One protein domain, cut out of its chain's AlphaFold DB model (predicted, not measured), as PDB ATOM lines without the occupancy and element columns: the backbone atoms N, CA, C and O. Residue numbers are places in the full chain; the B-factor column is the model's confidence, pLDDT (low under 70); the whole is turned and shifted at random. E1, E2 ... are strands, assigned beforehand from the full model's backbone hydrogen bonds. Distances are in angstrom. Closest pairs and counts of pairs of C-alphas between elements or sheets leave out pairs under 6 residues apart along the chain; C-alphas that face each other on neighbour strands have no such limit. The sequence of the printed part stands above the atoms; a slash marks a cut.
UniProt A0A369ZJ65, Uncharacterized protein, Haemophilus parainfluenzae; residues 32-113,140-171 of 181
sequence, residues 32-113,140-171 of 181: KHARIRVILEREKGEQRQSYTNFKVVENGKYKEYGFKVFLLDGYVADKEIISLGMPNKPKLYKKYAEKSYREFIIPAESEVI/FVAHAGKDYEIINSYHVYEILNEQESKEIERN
ATOM      1  N   LYS A  32      40.208  14.424  19.770       93.00
ATOM      2  CA  LYS A  32      39.399  13.292  19.282       93.00
ATOM      3  C   LYS A  32      39.363  12.111  20.239       93.00
ATOM      4  O   LYS A  32      38.580  11.188  20.032       93.00
ATOM      5  N   HIS A  33      40.222  12.119  21.249       93.75
ATOM      6  CA  HIS A  33      40.435  10.979  22.115       93.75
ATOM      7  C   HIS A  33      40.459  11.381  23.583       93.75
ATOM      8  O   HIS A  33      40.884  12.484  23.930       93.75
ATOM      9  N   ALA A  34      40.072  10.428  24.421       93.06
ATOM     10  CA  ALA A  34      40.377  10.396  25.843       93.06
ATOM     11  C   ALA A  34      41.417   9.299  26.110       93.06
ATOM     12  O   ALA A  34      41.568   8.365  25.307       93.06
ATOM     13  N   ARG A  35      42.120   9.380  27.242       92.50
ATOM     14  CA  ARG A  35      42.963   8.277  27.727       92.50
ATOM     15  C   ARG A  35      42.387   7.686  28.998       92.50
ATOM     16  O   ARG A  35      41.943   8.405  29.889       92.50
ATOM     17  N   ILE A  36      42.425   6.364  29.088       90.88
ATOM     18  CA  ILE A  36      42.007   5.624  30.276       90.88
ATOM     19  C   ILE A  36      43.179   4.782  30.752       90.88
ATOM     20  O   ILE A  36      43.642   3.898  30.033       90.88
ATOM     21  N   ARG A  37      43.627   5.025  31.983       88.12
ATOM     22  CA  ARG A  37      44.522   4.145  32.726       88.12
ATOM     23  C   ARG A  37      43.684   3.190  33.557       88.12
ATOM     24  O   ARG A  37      42.989   3.600  34.481       88.12
ATOM     25  N   VAL A  38      43.767   1.902  33.262       85.31
ATOM     26  CA  VAL A  38      43.173   0.880  34.126       85.31
ATOM     27  C   VAL A  38      44.237   0.409  35.100       85.31
ATOM     28  O   VAL A  38      45.329   0.035  34.680       85.31
ATOM     29  N   ILE A  39      43.919   0.436  36.389       80.19
ATOM     30  CA  ILE A  39      44.809   0.081  37.490       80.19
ATOM     31  C   ILE A  39      44.219  -1.119  38.215       80.19
ATOM     32  O   ILE A  39      43.029  -1.160  38.535       80.19
ATOM     33  N   LEU A  40      45.079  -2.086  38.499       75.12
ATOM     34  CA  LEU A  40      44.769  -3.206  39.366       75.12
ATOM     35  C   LEU A  40      45.581  -3.060  40.658       75.12
ATOM     36  O   LEU A  40      46.806  -3.174  40.636       75.12
ATOM     37  N   GLU A  41      44.896  -2.792  41.765       71.00
ATOM     38  CA  GLU A  41      45.450  -2.781  43.119       71.00
ATOM     39  C   GLU A  41      45.166  -4.129  43.782       71.00
ATOM     40  O   GLU A  41      44.008  -4.533  43.901       71.00
ATOM     41  N   ARG A  42      46.217  -4.827  44.223       64.06
ATOM     42  CA  ARG A  42      46.091  -6.096  44.954       64.06
ATOM     43  C   ARG A  42      46.524  -5.941  46.399       64.06
ATOM     44  O   ARG A  42      47.526  -5.281  46.683       64.06
ATOM     45  N   GLU A  43      45.807  -6.605  47.299       57.03
ATOM     46  CA  GLU A  43      46.297  -6.805  48.657       57.03
ATOM     47  C   GLU A  43      47.349  -7.926  48.668       57.03
ATOM     48  O   GLU A  43      47.247  -8.938  47.969       57.03
ATOM     49  N   LYS A  44      48.418  -7.720  49.442       52.81
ATOM     50  CA  LYS A  44      49.549  -8.646  49.523       52.81
ATOM     51  C   LYS A  44      49.067 -10.011  50.038       52.81
ATOM     52  O   LYS A  44      48.678 -10.117  51.196       52.81
ATOM     53  N   GLY A  45      49.134 -11.046  49.197       53.31
ATOM     54  CA  GLY A  45      48.753 -12.423  49.549       53.31
ATOM     55  C   GLY A  45      47.609 -13.024  48.724       53.31
ATOM     56  O   GLY A  45      47.355 -14.221  48.840       53.31
ATOM     57  N   GLU A  46      46.946 -12.255  47.854       56.12
ATOM     58  CA  GLU A  46      45.947 -12.812  46.934       56.12
ATOM     59  C   GLU A  46      46.606 -13.587  45.776       56.12
ATOM     60  O   GLU A  46      47.231 -13.008  44.889       56.12
ATOM     61  N   GLN A  47      46.436 -14.913  45.752       48.66
ATOM     62  CA  GLN A  47      46.975 -15.806  44.709       48.66
ATOM     63  C   GLN A  47      46.071 -15.967  43.467       48.66
ATOM     64  O   GLN A  47      46.226 -16.915  42.697       48.66
ATOM     65  N   ARG A  48      45.090 -15.086  43.242       54.19
ATOM     66  CA  ARG A  48      44.107 -15.273  42.159       54.19
ATOM     67  C   ARG A  48      44.495 -14.551  40.869       54.19
ATOM     68  O   ARG A  48      45.116 -13.494  40.883       54.19
ATOM     69  N   GLN A  49      44.085 -15.139  39.739       54.06
ATOM     70  CA  GLN A  49      44.027 -14.432  38.460       54.06
ATOM     71  C   GLN A  49      43.128 -13.211  38.642       54.06
ATOM     72  O   GLN A  49      41.953 -13.360  38.975       54.06
ATOM     73  N   SER A  50      43.679 -12.030  38.394       62.75
ATOM     74  CA  SER A  50      42.945 -10.778  38.535       62.75
ATOM     75  C   SER A  50      42.822 -10.120  37.167       62.75
ATOM     76  O   SER A  50      43.803  -9.945  36.437       62.75
ATOM     77  N   TYR A  51      41.581  -9.819  36.799       67.00
ATOM     78  CA  TYR A  51      41.202  -9.216  35.529       67.00
ATOM     79  C   TYR A  51      40.485  -7.903  35.812       67.00
ATOM     80  O   TYR A  51      39.645  -7.843  36.706       67.00
ATOM     81  N   THR A  52      40.838  -6.865  35.060       75.94
ATOM     82  CA  THR A  52      40.170  -5.566  35.125       75.94
ATOM     83  C   THR A  52      39.901  -5.087  33.707       75.94
ATOM     84  O   THR A  52      40.776  -5.148  32.835       75.94
ATOM     85  N   ASN A  53      38.665  -4.674  33.459       83.31
ATOM     86  CA  ASN A  53      38.175  -4.327  32.134       83.31
ATOM     87  C   ASN A  53      37.101  -3.246  32.188       83.31
ATOM     88  O   ASN A  53      36.600  -2.881  33.246       83.31
ATOM     89  N   PHE A  54      36.764  -2.729  31.018       89.31
ATOM     90  CA  PHE A  54      35.633  -1.856  30.759       89.31
ATOM     91  C   PHE A  54      35.198  -2.036  29.306       89.31
ATOM     92  O   PHE A  54      35.930  -2.578  28.473       89.31
ATOM     93  N   LYS A  55      33.990  -1.584  28.985       92.00
ATOM     94  CA  LYS A  55      33.464  -1.600  27.620       92.00
ATOM     95  C   LYS A  55      33.254  -0.177  27.139       92.00
ATOM     96  O   LYS A  55      32.864   0.684  27.917       92.00
ATOM     97  N   VAL A  56      33.485   0.047  25.856       91.38
ATOM     98  CA  VAL A  56      33.198   1.310  25.175       91.38
ATOM     99  C   VAL A  56      32.191   1.041  24.073       91.38
ATOM    100  O   VAL A  56      32.308   0.040  23.362       91.38
ATOM    101  N   VAL A  57      31.202   1.917  23.937       86.62
ATOM    102  CA  VAL A  57      30.264   1.881  22.812       86.62
ATOM    103  C   VAL A  57      30.886   2.604  21.619       86.62
ATOM    104  O   VAL A  57      30.939   3.827  21.583       86.62
ATOM    105  N   GLU A  58      31.332   1.845  20.621       79.88
ATOM    106  CA  GLU A  58      31.866   2.365  19.358       79.88
ATOM    107  C   GLU A  58      30.942   1.931  18.211       79.88
ATOM    108  O   GLU A  58      30.783   0.739  17.943       79.88
ATOM    109  N   ASN A  59      30.302   2.889  17.528       79.56
ATOM    110  CA  ASN A  59      29.372   2.629  16.413       79.56
ATOM    111  C   ASN A  59      28.250   1.628  16.763       79.56
ATOM    112  O   ASN A  59      27.925   0.737  15.976       79.56
ATOM    113  N   GLY A  60      27.690   1.732  17.973       77.88
ATOM    114  CA  GLY A  60      26.626   0.842  18.452       77.88
ATOM    115  C   GLY A  60      27.087  -0.576  18.812       77.88
ATOM    116  O   GLY A  60      26.251  -1.424  19.115       77.88
ATOM    117  N   LYS A  61      28.397  -0.854  18.795       85.25
ATOM    118  CA  LYS A  61      28.976  -2.124  19.247       85.25
ATOM    119  C   LYS A  61      29.824  -1.910  20.489       85.25
ATOM    120  O   LYS A  61      30.526  -0.912  20.616       85.25
ATOM    121  N   TYR A  62      29.792  -2.888  21.386       86.25
ATOM    122  CA  TYR A  62      30.685  -2.901  22.535       86.25
ATOM    123  C   TYR A  62      32.073  -3.365  22.119       86.25
ATOM    124  O   TYR A  62      32.230  -4.435  21.528       86.25
ATOM    125  N   LYS A  63      33.074  -2.580  22.493       89.88
ATOM    126  CA  LYS A  63      34.477  -2.956  22.426       89.88
ATOM    127  C   LYS A  63      35.035  -3.031  23.835       89.88
ATOM    128  O   LYS A  63      34.853  -2.116  24.632       89.88
ATOM    129  N   GLU A  64      35.664  -4.151  24.150       88.44
ATOM    130  CA  GLU A  64      36.192  -4.427  25.479       88.44
ATOM    131  C   GLU A  64      37.661  -4.015  25.569       88.44
ATOM    132  O   GLU A  64      38.473  -4.338  24.702       88.44
ATOM    133  N   TYR A  65      37.978  -3.289  26.632       85.81
ATOM    134  CA  TYR A  65      39.302  -2.790  26.955       85.81
ATOM    135  C   TYR A  65      39.665  -3.268  28.354       85.81
ATOM    136  O   TYR A  65      38.816  -3.344  29.234       85.81
ATOM    137  N   GLY A  66      40.928  -3.597  28.581       80.62
ATOM    138  CA  GLY A  66      41.367  -4.126  29.864       80.62
ATOM    139  C   GLY A  66      42.607  -4.981  29.722       80.62
ATOM    140  O   GLY A  66      43.155  -5.139  28.630       80.62
ATOM    141  N   PHE A  67      43.050  -5.537  30.839       71.19
ATOM    142  CA  PHE A  67      44.179  -6.451  30.854       71.19
ATOM    143  C   PHE A  67      43.992  -7.509  31.938       71.19
ATOM    144  O   PHE A  67      43.341  -7.295  32.964       71.19
ATOM    145  N   LYS A  68      44.542  -8.692  31.668       68.94
ATOM    146  CA  LYS A  68      44.534  -9.832  32.578       68.94
ATOM    147  C   LYS A  68      45.947 -10.053  33.078       68.94
ATOM    148  O   LYS A  68      46.861 -10.150  32.264       68.94
ATOM    149  N   VAL A  69      46.111 -10.188  34.391       62.38
ATOM    150  CA  VAL A  69      47.399 -10.578  34.965       62.38
ATOM    151  C   VAL A  69      47.332 -12.024  35.437       62.38
ATOM    152  O   VAL A  69      46.406 -12.423  36.148       62.38
ATOM    153  N   PHE A  70      48.315 -12.818  35.016       55.94
ATOM    154  CA  PHE A  70      48.458 -14.219  35.391       55.94
ATOM    155  C   PHE A  70      49.497 -14.359  36.510       55.94
ATOM    156  O   PHE A  70      50.567 -13.758  36.447       55.94
ATOM    157  N   LEU A  71      49.173 -15.165  37.521       52.97
ATOM    158  CA  LEU A  71      50.103 -15.608  38.560       52.97
ATOM    159  C   LEU A  71      50.439 -17.076  38.289       52.97
ATOM    160  O   LEU A  71      49.525 -17.890  38.162       52.97
ATOM    161  N   LEU A  72      51.726 -17.401  38.185       50.28
ATOM    162  CA  LEU A  72      52.226 -18.773  38.074       50.28
ATOM    163  C   LEU A  72      53.166 -19.019  39.260       50.28
ATOM    164  O   LEU A  72      54.161 -18.316  39.406       50.28
ATOM    165  N   ASP A  73      52.818 -19.975  40.125       45.19
ATOM    166  CA  ASP A  73      53.684 -20.556  41.165       45.19
ATOM    167  C   ASP A  73      54.494 -19.557  42.013       45.19
ATOM    168  O   ASP A  73      55.712 -19.661  42.145       45.19
ATOM    169  N   GLY A  74      53.828 -18.555  42.595       43.78
ATOM    170  CA  GLY A  74      54.484 -17.575  43.477       43.78
ATOM    171  C   GLY A  74      55.390 -16.569  42.756       43.78
ATOM    172  O   GLY A  74      55.905 -15.654  43.395       43.78
ATOM    173  N   TYR A  75      55.522 -16.678  41.435       37.12
ATOM    174  CA  TYR A  75      56.089 -15.651  40.579       37.12
ATOM    175  C   TYR A  75      54.954 -14.801  40.002       37.12
ATOM    176  O   TYR A  75      54.105 -15.258  39.230       37.12
ATOM    177  N   VAL A  76      54.951 -13.517  40.363       44.75
ATOM    178  CA  VAL A  76      54.283 -12.505  39.548       44.75
ATOM    179  C   VAL A  76      55.103 -12.433  38.265       44.75
ATOM    180  O   VAL A  76      56.233 -11.948  38.274       44.75
ATOM    181  N   ALA A  77      54.573 -12.959  37.161       40.53
ATOM    182  CA  ALA A  77      55.097 -12.631  35.842       40.53
ATOM    183  C   ALA A  77      54.740 -11.163  35.579       40.53
ATOM    184  O   ALA A  77      53.755 -10.847  34.917       40.53
ATOM    185  N   ASP A  78      55.464 -10.258  36.227       47.12
ATOM    186  CA  ASP A  78      55.175  -8.838  36.201       47.12
ATOM    187  C   ASP A  78      55.381  -8.328  34.775       47.12
ATOM    188  O   ASP A  78      56.436  -8.584  34.185       47.12
ATOM    189  N   LYS A  79      54.356  -7.672  34.211       52.97
ATOM    190  CA  LYS A  79      54.428  -6.738  33.071       52.97
ATOM    191  C   LYS A  79      53.024  -6.341  32.623       52.97
ATOM    192  O   LYS A  79      52.436  -6.972  31.755       52.97
ATOM    193  N   GLU A  80      52.543  -5.212  33.123       58.44
ATOM    194  CA  GLU A  80      52.148  -4.158  32.190       58.44
ATOM    195  C   GLU A  80      52.228  -2.803  32.886       58.44
ATOM    196  O   GLU A  80      51.566  -2.557  33.893       58.44
ATOM    197  N   ILE A  81      53.117  -1.973  32.336       61.25
ATOM    198  CA  ILE A  81      53.179  -0.528  32.502       61.25
ATOM    199  C   ILE A  81      53.472   0.025  31.105       61.25
ATOM    200  O   ILE A  81      54.611   0.049  30.641       61.25
ATOM    201  N   ILE A  82      52.408   0.398  30.403       63.72
ATOM    202  CA  ILE A  82      52.460   1.150  29.150       63.72
ATOM    203  C   ILE A  82      52.005   2.557  29.504       63.72
ATOM    204  O   ILE A  82      50.853   2.733  29.900       63.72
ATOM    205  N   SER A  83      52.900   3.533  29.366       67.44
ATOM    206  CA  SER A  83      52.541   4.945  29.465       67.44
ATOM    207  C   SER A  83      52.461   5.550  28.069       67.44
ATOM    208  O   SER A  83      53.412   5.501  27.291       67.44
ATOM    209  N   LEU A  84      51.310   6.130  27.762       71.62
ATOM    210  CA  LEU A  84      51.016   6.941  26.587       71.62
ATOM    211  C   LEU A  84      51.137   8.437  26.928       71.62
ATOM    212  O   LEU A  84      50.501   9.277  26.286       71.62
ATOM    213  N   GLY A  85      51.937   8.768  27.951       68.00
ATOM    214  CA  GLY A  85      52.215  10.136  28.385       68.00
ATOM    215  C   GLY A  85      51.114  10.765  29.242       68.00
ATOM    216  O   GLY A  85      50.945  11.983  29.190       68.00
ATOM    217  N   MET A  86      50.313   9.970  29.964       76.50
ATOM    218  CA  MET A  86      49.464  10.497  31.042       76.50
ATOM    219  C   MET A  86      50.338  10.953  32.228       76.50
ATOM    220  O   MET A  86      51.397  10.359  32.451       76.50
ATOM    221  N   PRO A  87      49.921  11.961  33.020       66.44
ATOM    222  CA  PRO A  87      50.652  12.404  34.205       66.44
ATOM    223  C   PRO A  87      51.068  11.247  35.132       66.44
ATOM    224  O   PRO A  87      50.296  10.322  35.430       66.44
ATOM    225  N   ASN A  88      52.322  11.295  35.584       58.59
ATOM    226  CA  ASN A  88      52.948  10.266  36.409       58.59
ATOM    227  C   ASN A  88      52.642  10.504  37.888       58.59
ATOM    228  O   ASN A  88      53.497  11.011  38.609       58.59
ATOM    229  N   LYS A  89      51.434  10.136  38.332       57.56
ATOM    230  CA  LYS A  89      51.124   9.734  39.719       57.56
ATOM    231  C   LYS A  89      49.665   9.273  39.821       57.56
ATOM    232  O   LYS A  89      48.779  10.106  39.983       57.56
ATOM    233  N   PRO A  90      49.401   7.961  39.729       55.25
ATOM    234  CA  PRO A  90      48.075   7.441  40.033       55.25
ATOM    235  C   PRO A  90      47.675   7.741  41.479       55.25
ATOM    236  O   PRO A  90      48.533   7.726  42.371       55.25
ATOM    237  N   LYS A  91      46.380   7.973  41.732       54.44
ATOM    238  CA  LYS A  91      45.870   8.195  43.097       54.44
ATOM    239  C   LYS A  91      46.213   6.970  43.960       54.44
ATOM    240  O   LYS A  91      45.959   5.824  43.589       54.44
ATOM    241  N   LEU A  92      46.885   7.190  45.088       50.94
ATOM    242  CA  LEU A  92      47.389   6.126  45.962       50.94
ATOM    243  C   LEU A  92      46.360   5.806  47.051       50.94
ATOM    244  O   LEU A  92      46.260   6.551  48.024       50.94
ATOM    245  N   TYR A  93      45.679   4.663  46.958       46.44
ATOM    246  CA  TYR A  93      45.168   3.985  48.147       46.44
ATOM    247  C   TYR A  93      46.170   2.883  48.545       46.44
ATOM    248  O   TYR A  93      46.452   1.958  47.795       46.44
ATOM    249  N   LYS A  94      46.753   3.042  49.741       42.66
ATOM    250  CA  LYS A  94      47.734   2.175  50.436       42.66
ATOM    251  C   LYS A  94      49.148   2.033  49.826       42.66
ATOM    252  O   LYS A  94      49.379   1.575  48.716       42.66
ATOM    253  N   LYS A  95      50.128   2.293  50.699       40.47
ATOM    254  CA  LYS A  95      51.598   2.178  50.556       40.47
ATOM    255  C   LYS A  95      52.123   0.743  50.303       40.47
ATOM    256  O   LYS A  95      53.331   0.538  50.312       40.47
ATOM    257  N   TYR A  96      51.245  -0.248  50.115       38.12
ATOM    258  CA  TYR A  96      51.592  -1.678  50.184       38.12
ATOM    259  C   TYR A  96      51.065  -2.542  49.022       38.12
ATOM    260  O   TYR A  96      51.193  -3.762  49.095       38.12
ATOM    261  N   ALA A  97      50.483  -1.949  47.973       50.28
ATOM    262  CA  ALA A  97      49.997  -2.685  46.803       50.28
ATOM    263  C   ALA A  97      51.020  -2.640  45.654       50.28
ATOM    264  O   ALA A  97      51.444  -1.559  45.242       50.28
ATOM    265  N   GLU A  98      51.395  -3.802  45.117       58.06
ATOM    266  CA  GLU A  98      52.045  -3.892  43.804       58.06
ATOM    267  C   GLU A  98      51.013  -3.492  42.737       58.06
ATOM    268  O   GLU A  98      49.890  -4.006  42.733       58.06
ATOM    269  N   LYS A  99      51.353  -2.521  41.877       63.25
ATOM    270  CA  LYS A  99      50.423  -1.941  40.895       63.25
ATOM    271  C   LYS A  99      50.789  -2.381  39.486       63.25
ATOM    272  O   LYS A  99      51.895  -2.118  39.024       63.25
ATOM    273  N   SER A 100      49.820  -2.946  38.776       72.50
ATOM    274  CA  SER A 100      49.887  -3.132  37.323       72.50
ATOM    275  C   SER A 100      48.910  -2.158  36.665       72.50
ATOM    276  O   SER A 100      47.791  -1.995  37.163       72.50
ATOM    277  N   TYR A 101      49.310  -1.509  35.570       77.12
ATOM    278  CA  TYR A 101      48.410  -0.620  34.840       77.12
ATOM    279  C   TYR A 101      48.646  -0.614  33.336       77.12
ATOM    280  O   TYR A 101      49.759  -0.758  32.835       77.12
ATOM    281  N   ARG A 102      47.574  -0.343  32.598       80.00
ATOM    282  CA  ARG A 102      47.644  -0.139  31.156       80.00
ATOM    283  C   ARG A 102      46.838   1.072  30.746       80.00
ATOM    284  O   ARG A 102      45.713   1.260  31.204       80.00
ATOM    285  N   GLU A 103      47.439   1.872  29.877       85.62
ATOM    286  CA  GLU A 103      46.798   3.029  29.272       85.62
ATOM    287  C   GLU A 103      46.199   2.653  27.913       85.62
ATOM    288  O   GLU A 103      46.802   1.934  27.111       85.62
ATOM    289  N   PHE A 104      44.991   3.147  27.669       88.38
ATOM    290  CA  PHE A 104      44.229   2.954  26.445       88.38
ATOM    291  C   PHE A 104      43.827   4.312  25.881       88.38
ATOM    292  O   PHE A 104      43.481   5.222  26.631       88.38
ATOM    293  N   ILE A 105      43.843   4.426  24.556       90.94
ATOM    294  CA  ILE A 105      43.266   5.559  23.827       90.94
ATOM    295  C   ILE A 105      41.890   5.118  23.354       90.94
ATOM    296  O   ILE A 105      41.773   4.085  22.692       90.94
ATOM    297  N   ILE A 106      40.870   5.899  23.690       92.06
ATOM    298  CA  ILE A 106      39.492   5.657  23.258       92.06
ATOM    299  C   ILE A 106      38.939   6.900  22.551       92.06
ATOM    300  O   ILE A 106      39.435   8.007  22.800       92.06
ATOM    301  N   PRO A 107      37.932   6.764  21.671       92.44
ATOM    302  CA  PRO A 107      37.273   7.921  21.076       92.44
ATOM    303  C   PRO A 107      36.641   8.810  22.152       92.44
ATOM    304  O   PRO A 107      36.070   8.315  23.126       92.44
ATOM    305  N   ALA A 108      36.746  10.123  21.981       92.56
ATOM    306  CA  ALA A 108      36.061  11.079  22.840       92.56
ATOM    307  C   ALA A 108      34.534  10.944  22.724       92.56
ATOM    308  O   ALA A 108      34.016  10.462  21.718       92.56
ATOM    309  N   GLU A 109      33.835  11.390  23.763       93.25
ATOM    310  CA  GLU A 109      32.383  11.308  23.944       93.25
ATOM    311  C   GLU A 109      31.827   9.876  23.936       93.25
ATOM    312  O   GLU A 109      30.623   9.660  23.797       93.25
ATOM    313  N   SER A 110      32.696   8.879  24.119       91.31
ATOM    314  CA  SER A 110      32.256   7.493  24.204       91.31
ATOM    315  C   SER A 110      31.661   7.188  25.574       91.31
ATOM    316  O   SER A 110      32.216   7.573  26.608       91.31
ATOM    317  N   GLU A 111      30.570   6.422  25.583       93.00
ATOM    318  CA  GLU A 111      30.036   5.824  26.805       93.00
ATOM    319  C   GLU A 111      30.947   4.673  27.247       93.00
ATOM    320  O   GLU A 111      31.160   3.701  26.513       93.00
ATOM    321  N   VAL A 112      31.486   4.803  28.455       92.00
ATOM    322  CA  VAL A 112      32.328   3.819  29.127       92.00
ATOM    323  C   VAL A 112      31.490   3.094  30.167       92.00
ATOM    324  O   VAL A 112      30.971   3.703  31.102       92.00
ATOM    325  N   ILE A 113      31.386   1.781  30.018       90.50
ATOM    326  CA  ILE A 113      30.611   0.895  30.883       90.50
ATOM    327  C   ILE A 113      31.580   0.070  31.717       90.50
ATOM    328  O   ILE A 113      32.424  -0.660  31.185       90.50
ATOM    329  N   PHE A 140      29.959   6.125  32.548       92.19
ATOM    330  CA  PHE A 140      30.319   7.535  32.392       92.19
ATOM    331  C   PHE A 140      30.669   7.855  30.934       92.19
ATOM    332  O   PHE A 140      30.865   6.947  30.130       92.19
ATOM    333  N   VAL A 141      30.746   9.141  30.589       92.81
ATOM    334  CA  VAL A 141      31.172   9.603  29.259       92.81
ATOM    335  C   VAL A 141      32.607  10.114  29.344       92.81
ATOM    336  O   VAL A 141      32.932  10.908  30.225       92.81
ATOM    337  N   ALA A 142      33.477   9.639  28.452       92.94
ATOM    338  CA  ALA A 142      34.875  10.055  28.415       92.94
ATOM    339  C   ALA A 142      35.071  11.223  27.444       92.94
ATOM    340  O   ALA A 142      34.872  11.064  26.242       92.94
ATOM    341  N   HIS A 143      35.496  12.381  27.940       94.25
ATOM    342  CA  HIS A 143      35.574  13.602  27.138       94.25
ATOM    343  C   HIS A 143      36.929  13.803  26.455       94.25
ATOM    344  O   HIS A 143      37.965  13.314  26.911       94.25
ATOM    345  N   ALA A 144      36.925  14.558  25.355       94.31
ATOM    346  CA  ALA A 144      38.134  14.861  24.591       94.31
ATOM    347  C   ALA A 144      39.235  15.492  25.464       94.31
ATOM    348  O   ALA A 144      38.997  16.438  26.216       94.31
ATOM    349  N   GLY A 145      40.453  14.958  25.353       91.44
ATOM    350  CA  GLY A 145      41.645  15.489  26.012       91.44
ATOM    351  C   GLY A 145      41.699  15.213  27.511       91.44
ATOM    352  O   GLY A 145      42.602  15.711  28.182       91.44
ATOM    353  N   LYS A 146      40.741  14.441  28.034       92.44
ATOM    354  CA  LYS A 146      40.691  14.041  29.435       92.44
ATOM    355  C   LYS A 146      41.388  12.709  29.659       92.44
ATOM    356  O   LYS A 146      41.389  11.813  28.812       92.44
ATOM    357  N   ASP A 147      41.943  12.614  30.855       91.56
ATOM    358  CA  ASP A 147      42.670  11.467  31.362       91.56
ATOM    359  C   ASP A 147      41.872  10.881  32.533       91.56
ATOM    360  O   ASP A 147      41.522  11.601  33.467       91.56
ATOM    361  N   TYR A 148      41.587   9.580  32.492       91.06
ATOM    362  CA  TYR A 148      40.817   8.893  33.529       91.06
ATOM    363  C   TYR A 148      41.585   7.716  34.124       91.06
ATOM    364  O   TYR A 148      42.305   7.019  33.414       91.06
ATOM    365  N   GLU A 149      41.376   7.442  35.409       89.25
ATOM    366  CA  GLU A 149      41.835   6.223  36.075       89.25
ATOM    367  C   GLU A 149      40.647   5.356  36.467       89.25
ATOM    368  O   GLU A 149      39.723   5.842  37.111       89.25
ATOM    369  N   ILE A 150      40.689   4.069  36.121       87.19
ATOM    370  CA  ILE A 150      39.745   3.056  36.602       87.19
ATOM    371  C   ILE A 150      40.510   2.107  37.518       87.19
ATOM    372  O   ILE A 150      41.371   1.363  37.050       87.19
ATOM    373  N   ILE A 151      40.192   2.100  38.808       81.25
ATOM    374  CA  ILE A 151      40.864   1.268  39.812       81.25
ATOM    375  C   ILE A 151      39.985   0.071  40.158       81.25
ATOM    376  O   ILE A 151      38.822   0.232  40.538       81.25
ATOM    377  N   ASN A 152      40.551  -1.132  40.032       75.38
ATOM    378  CA  ASN A 152      39.899  -2.406  40.351       75.38
ATOM    379  C   ASN A 152      38.537  -2.595  39.675       75.38
ATOM    380  O   ASN A 152      37.690  -3.293  40.209       75.38
ATOM    381  N   SER A 153      38.320  -1.982  38.505       74.19
ATOM    382  CA  SER A 153      37.029  -1.993  37.795       74.19
ATOM    383  C   SER A 153      35.869  -1.294  38.525       74.19
ATOM    384  O   SER A 153      34.727  -1.402  38.085       74.19
ATOM    385  N   TYR A 154      36.140  -0.542  39.599       73.88
ATOM    386  CA  TYR A 154      35.101   0.090  40.417       73.88
ATOM    387  C   TYR A 154      35.266   1.598  40.538       73.88
ATOM    388  O   TYR A 154      34.335   2.329  40.224       73.88
ATOM    389  N   HIS A 155      36.413   2.092  40.997       81.19
ATOM    390  CA  HIS A 155      36.575   3.528  41.227       81.19
ATOM    391  C   HIS A 155      37.014   4.220  39.949       81.19
ATOM    392  O   HIS A 155      37.938   3.737  39.296       81.19
ATOM    393  N   VAL A 156      36.383   5.347  39.613       88.00
ATOM    394  CA  VAL A 156      36.768   6.138  38.443       88.00
ATOM    395  C   VAL A 156      37.120   7.556  38.850       88.00
ATOM    396  O   VAL A 156      36.351   8.226  39.537       88.00
ATOM    397  N   TYR A 157      38.279   8.012  38.394       88.75
ATOM    398  CA  TYR A 157      38.787   9.350  38.653       88.75
ATOM    399  C   TYR A 157      39.126  10.052  37.343       88.75
ATOM    400  O   TYR A 157      39.727   9.445  36.465       88.75
ATOM    401  N   GLU A 158      38.786  11.331  37.223       90.75
ATOM    402  CA  GLU A 158      39.371  12.225  36.223       90.75
ATOM    403  C   GLU A 158      40.669  12.806  36.796       90.75
ATOM    404  O   GLU A 158      40.679  13.335  37.912       90.75
ATOM    405  N   ILE A 159      41.763  12.705  36.046       87.75
ATOM    406  CA  ILE A 159      43.046  13.322  36.382       87.75
ATOM    407  C   ILE A 159      42.999  14.777  35.920       87.75
ATOM    408  O   ILE A 159      42.901  15.053  34.725       87.75
ATOM    409  N   LEU A 160      43.083  15.713  36.866       83.38
ATOM    410  CA  LEU A 160      43.067  17.146  36.565       83.38
ATOM    411  C   LEU A 160      44.484  17.672  36.319       83.38
ATOM    412  O   LEU A 160      44.697  18.512  35.447       83.38
ATOM    413  N   ASN A 161      45.453  17.173  37.087       79.06
ATOM    414  CA  ASN A 161      46.878  17.474  36.958       79.06
ATOM    415  C   ASN A 161      47.713  16.408  37.701       79.06
ATOM    416  O   ASN A 161      47.187  15.393  38.150       79.06
ATOM    417  N   GLU A 162      49.023  16.629  37.846       69.38
ATOM    418  CA  GLU A 162      49.940  15.686  38.514       69.38
ATOM    419  C   GLU A 162      49.630  15.405  39.997       69.38
ATOM    420  O   GLU A 162      50.146  14.437  40.557       69.38
ATOM    421  N   GLN A 163      48.851  16.264  40.656       67.88
ATOM    422  CA  GLN A 163      48.596  16.220  42.100       67.88
ATOM    423  C   GLN A 163      47.110  16.064  42.434       67.88
ATOM    424  O   GLN A 163      46.767  15.681  43.552       67.88
ATOM    425  N   GLU A 164      46.230  16.337  41.475       76.06
ATOM    426  CA  GLU A 164      44.800  16.457  41.693       76.06
ATOM    427  C   GLU A 164      44.010  15.532  40.770       76.06
ATOM    428  O   GLU A 164      44.227  15.453  39.558       76.06
ATOM    429  N   SER A 165      43.042  14.848  41.369       82.56
ATOM    430  CA  SER A 165      42.067  14.028  40.666       82.56
ATOM    431  C   SER A 165      40.712  14.149  41.338       82.56
ATOM    432  O   SER A 165      40.609  14.277  42.564       82.56
ATOM    433  N   LYS A 166      39.661  14.066  40.532       87.12
ATOM    434  CA  LYS A 166      38.276  14.152  40.981       87.12
ATOM    435  C   LYS A 166      37.599  12.807  40.764       87.12
ATOM    436  O   LYS A 166      37.677  12.261  39.669       87.12
ATOM    437  N   GLU A 167      36.943  12.267  41.792       85.69
ATOM    438  CA  GLU A 167      36.062  11.111  41.583       85.69
ATOM    439  C   GLU A 167      34.885  11.561  40.723       85.69
ATOM    440  O   GLU A 167      34.253  12.579  41.016       85.69
ATOM    441  N   ILE A 168      34.634  10.844  39.633       84.31
ATOM    442  CA  ILE A 168      33.530  11.198  38.749       84.31
ATOM    443  C   ILE A 168      32.238  10.575  39.260       84.31
ATOM    444  O   ILE A 168      32.196   9.422  39.700       84.31
ATOM    445  N   GLU A 169      31.167  11.355  39.179       72.56
ATOM    446  CA  GLU A 169      29.829  10.857  39.434       72.56
ATOM    447  C   GLU A 169      29.458   9.872  38.320       72.56
ATOM    448  O   GLU A 169      29.637  10.146  37.131       72.56
ATOM    449  N   ARG A 170      29.018   8.678  38.715       77.00
ATOM    450  CA  ARG A 170      28.708   7.584  37.796       77.00
ATOM    451  C   ARG A 170      27.212   7.365  37.789       77.00
ATOM    452  O   ARG A 170      26.620   7.128  38.843       77.00
ATOM    453  N   ASN A 171      26.628   7.328  36.599       77.31
ATOM    454  CA  ASN A 171      25.254   6.872  36.454       77.31
ATOM    455  C   ASN A 171      25.244   5.370  36.722       77.31
ATOM    456  O   ASN A 171      25.833   4.597  35.962       77.31
TER     457      ASN A 171
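Overview. This is residues 32 to 113 and 140 to 171 of the 181 residues of an uncharacterized protein of Haemophilus parainfluenzae (UniProt A0A369ZJ65). Two strongly twisted sheets form a sandwich, two layers only partly face to face: E1 and E4 cover E2 and E3, while E8 and E9 reach beyond the smaller sheet. A long loop, residues 70 to 98, joins E3 to E4. The printed part has 114 residues, nine named strands and no named helix; it is all strand, though just 56 residues are in named elements. The orders are E4 E1 E7 E8 E9, mixed, and E3 E2 E5 E6, antiparallel. It is compact, radius of gyration of the C-alphas 14.3 A, spanning 42 by 34 by 26 A.

Along the chain. E1, residues 33 to 41, starts at C-alpha 33 (40.435, 10.979, 22.115) and measures 25.6 A. E2 is 50 to 58, 25.8 A; E3 61 to 69, 25.7 A; E4 99 to 107, 25.7 A. E5 is 110 to 113, E6 140 to 142, E7 147 to 151, E8 155 to 159, and E9 165 to 167, ending at C-alpha 167 (36.062, 11.111, 41.583).

Arrangement. E1 is antiparallel to E4, N 36 to O 104 2.9 A, and parallel to E7, N 37 to O 148 2.8 A. E7, E8 and E9 form a meander, each strand the antiparallel neighbour of the one before: N 149 to O 157 and N 158 to O 166 are both 2.8 A. E2 and E3 are a hairpin, N 54 to O 65 2.8 A. E5 pairs staggered with E2, N 55 to O 113 2.9 A, and with E6, N 112 to O 140 2.8 A. Between sheets, the closest C-alphas of E1 and E2, Leu 40 and Thr 52, are 6.7 A apart.

Size, cuts and confidence. Residues 114 to 139 are not printed; C-alphas 113 and 140 are 6.8 A apart. Link E3 to E4 is long. Confidence is under 70 for 42 residues, among them 68 to 83.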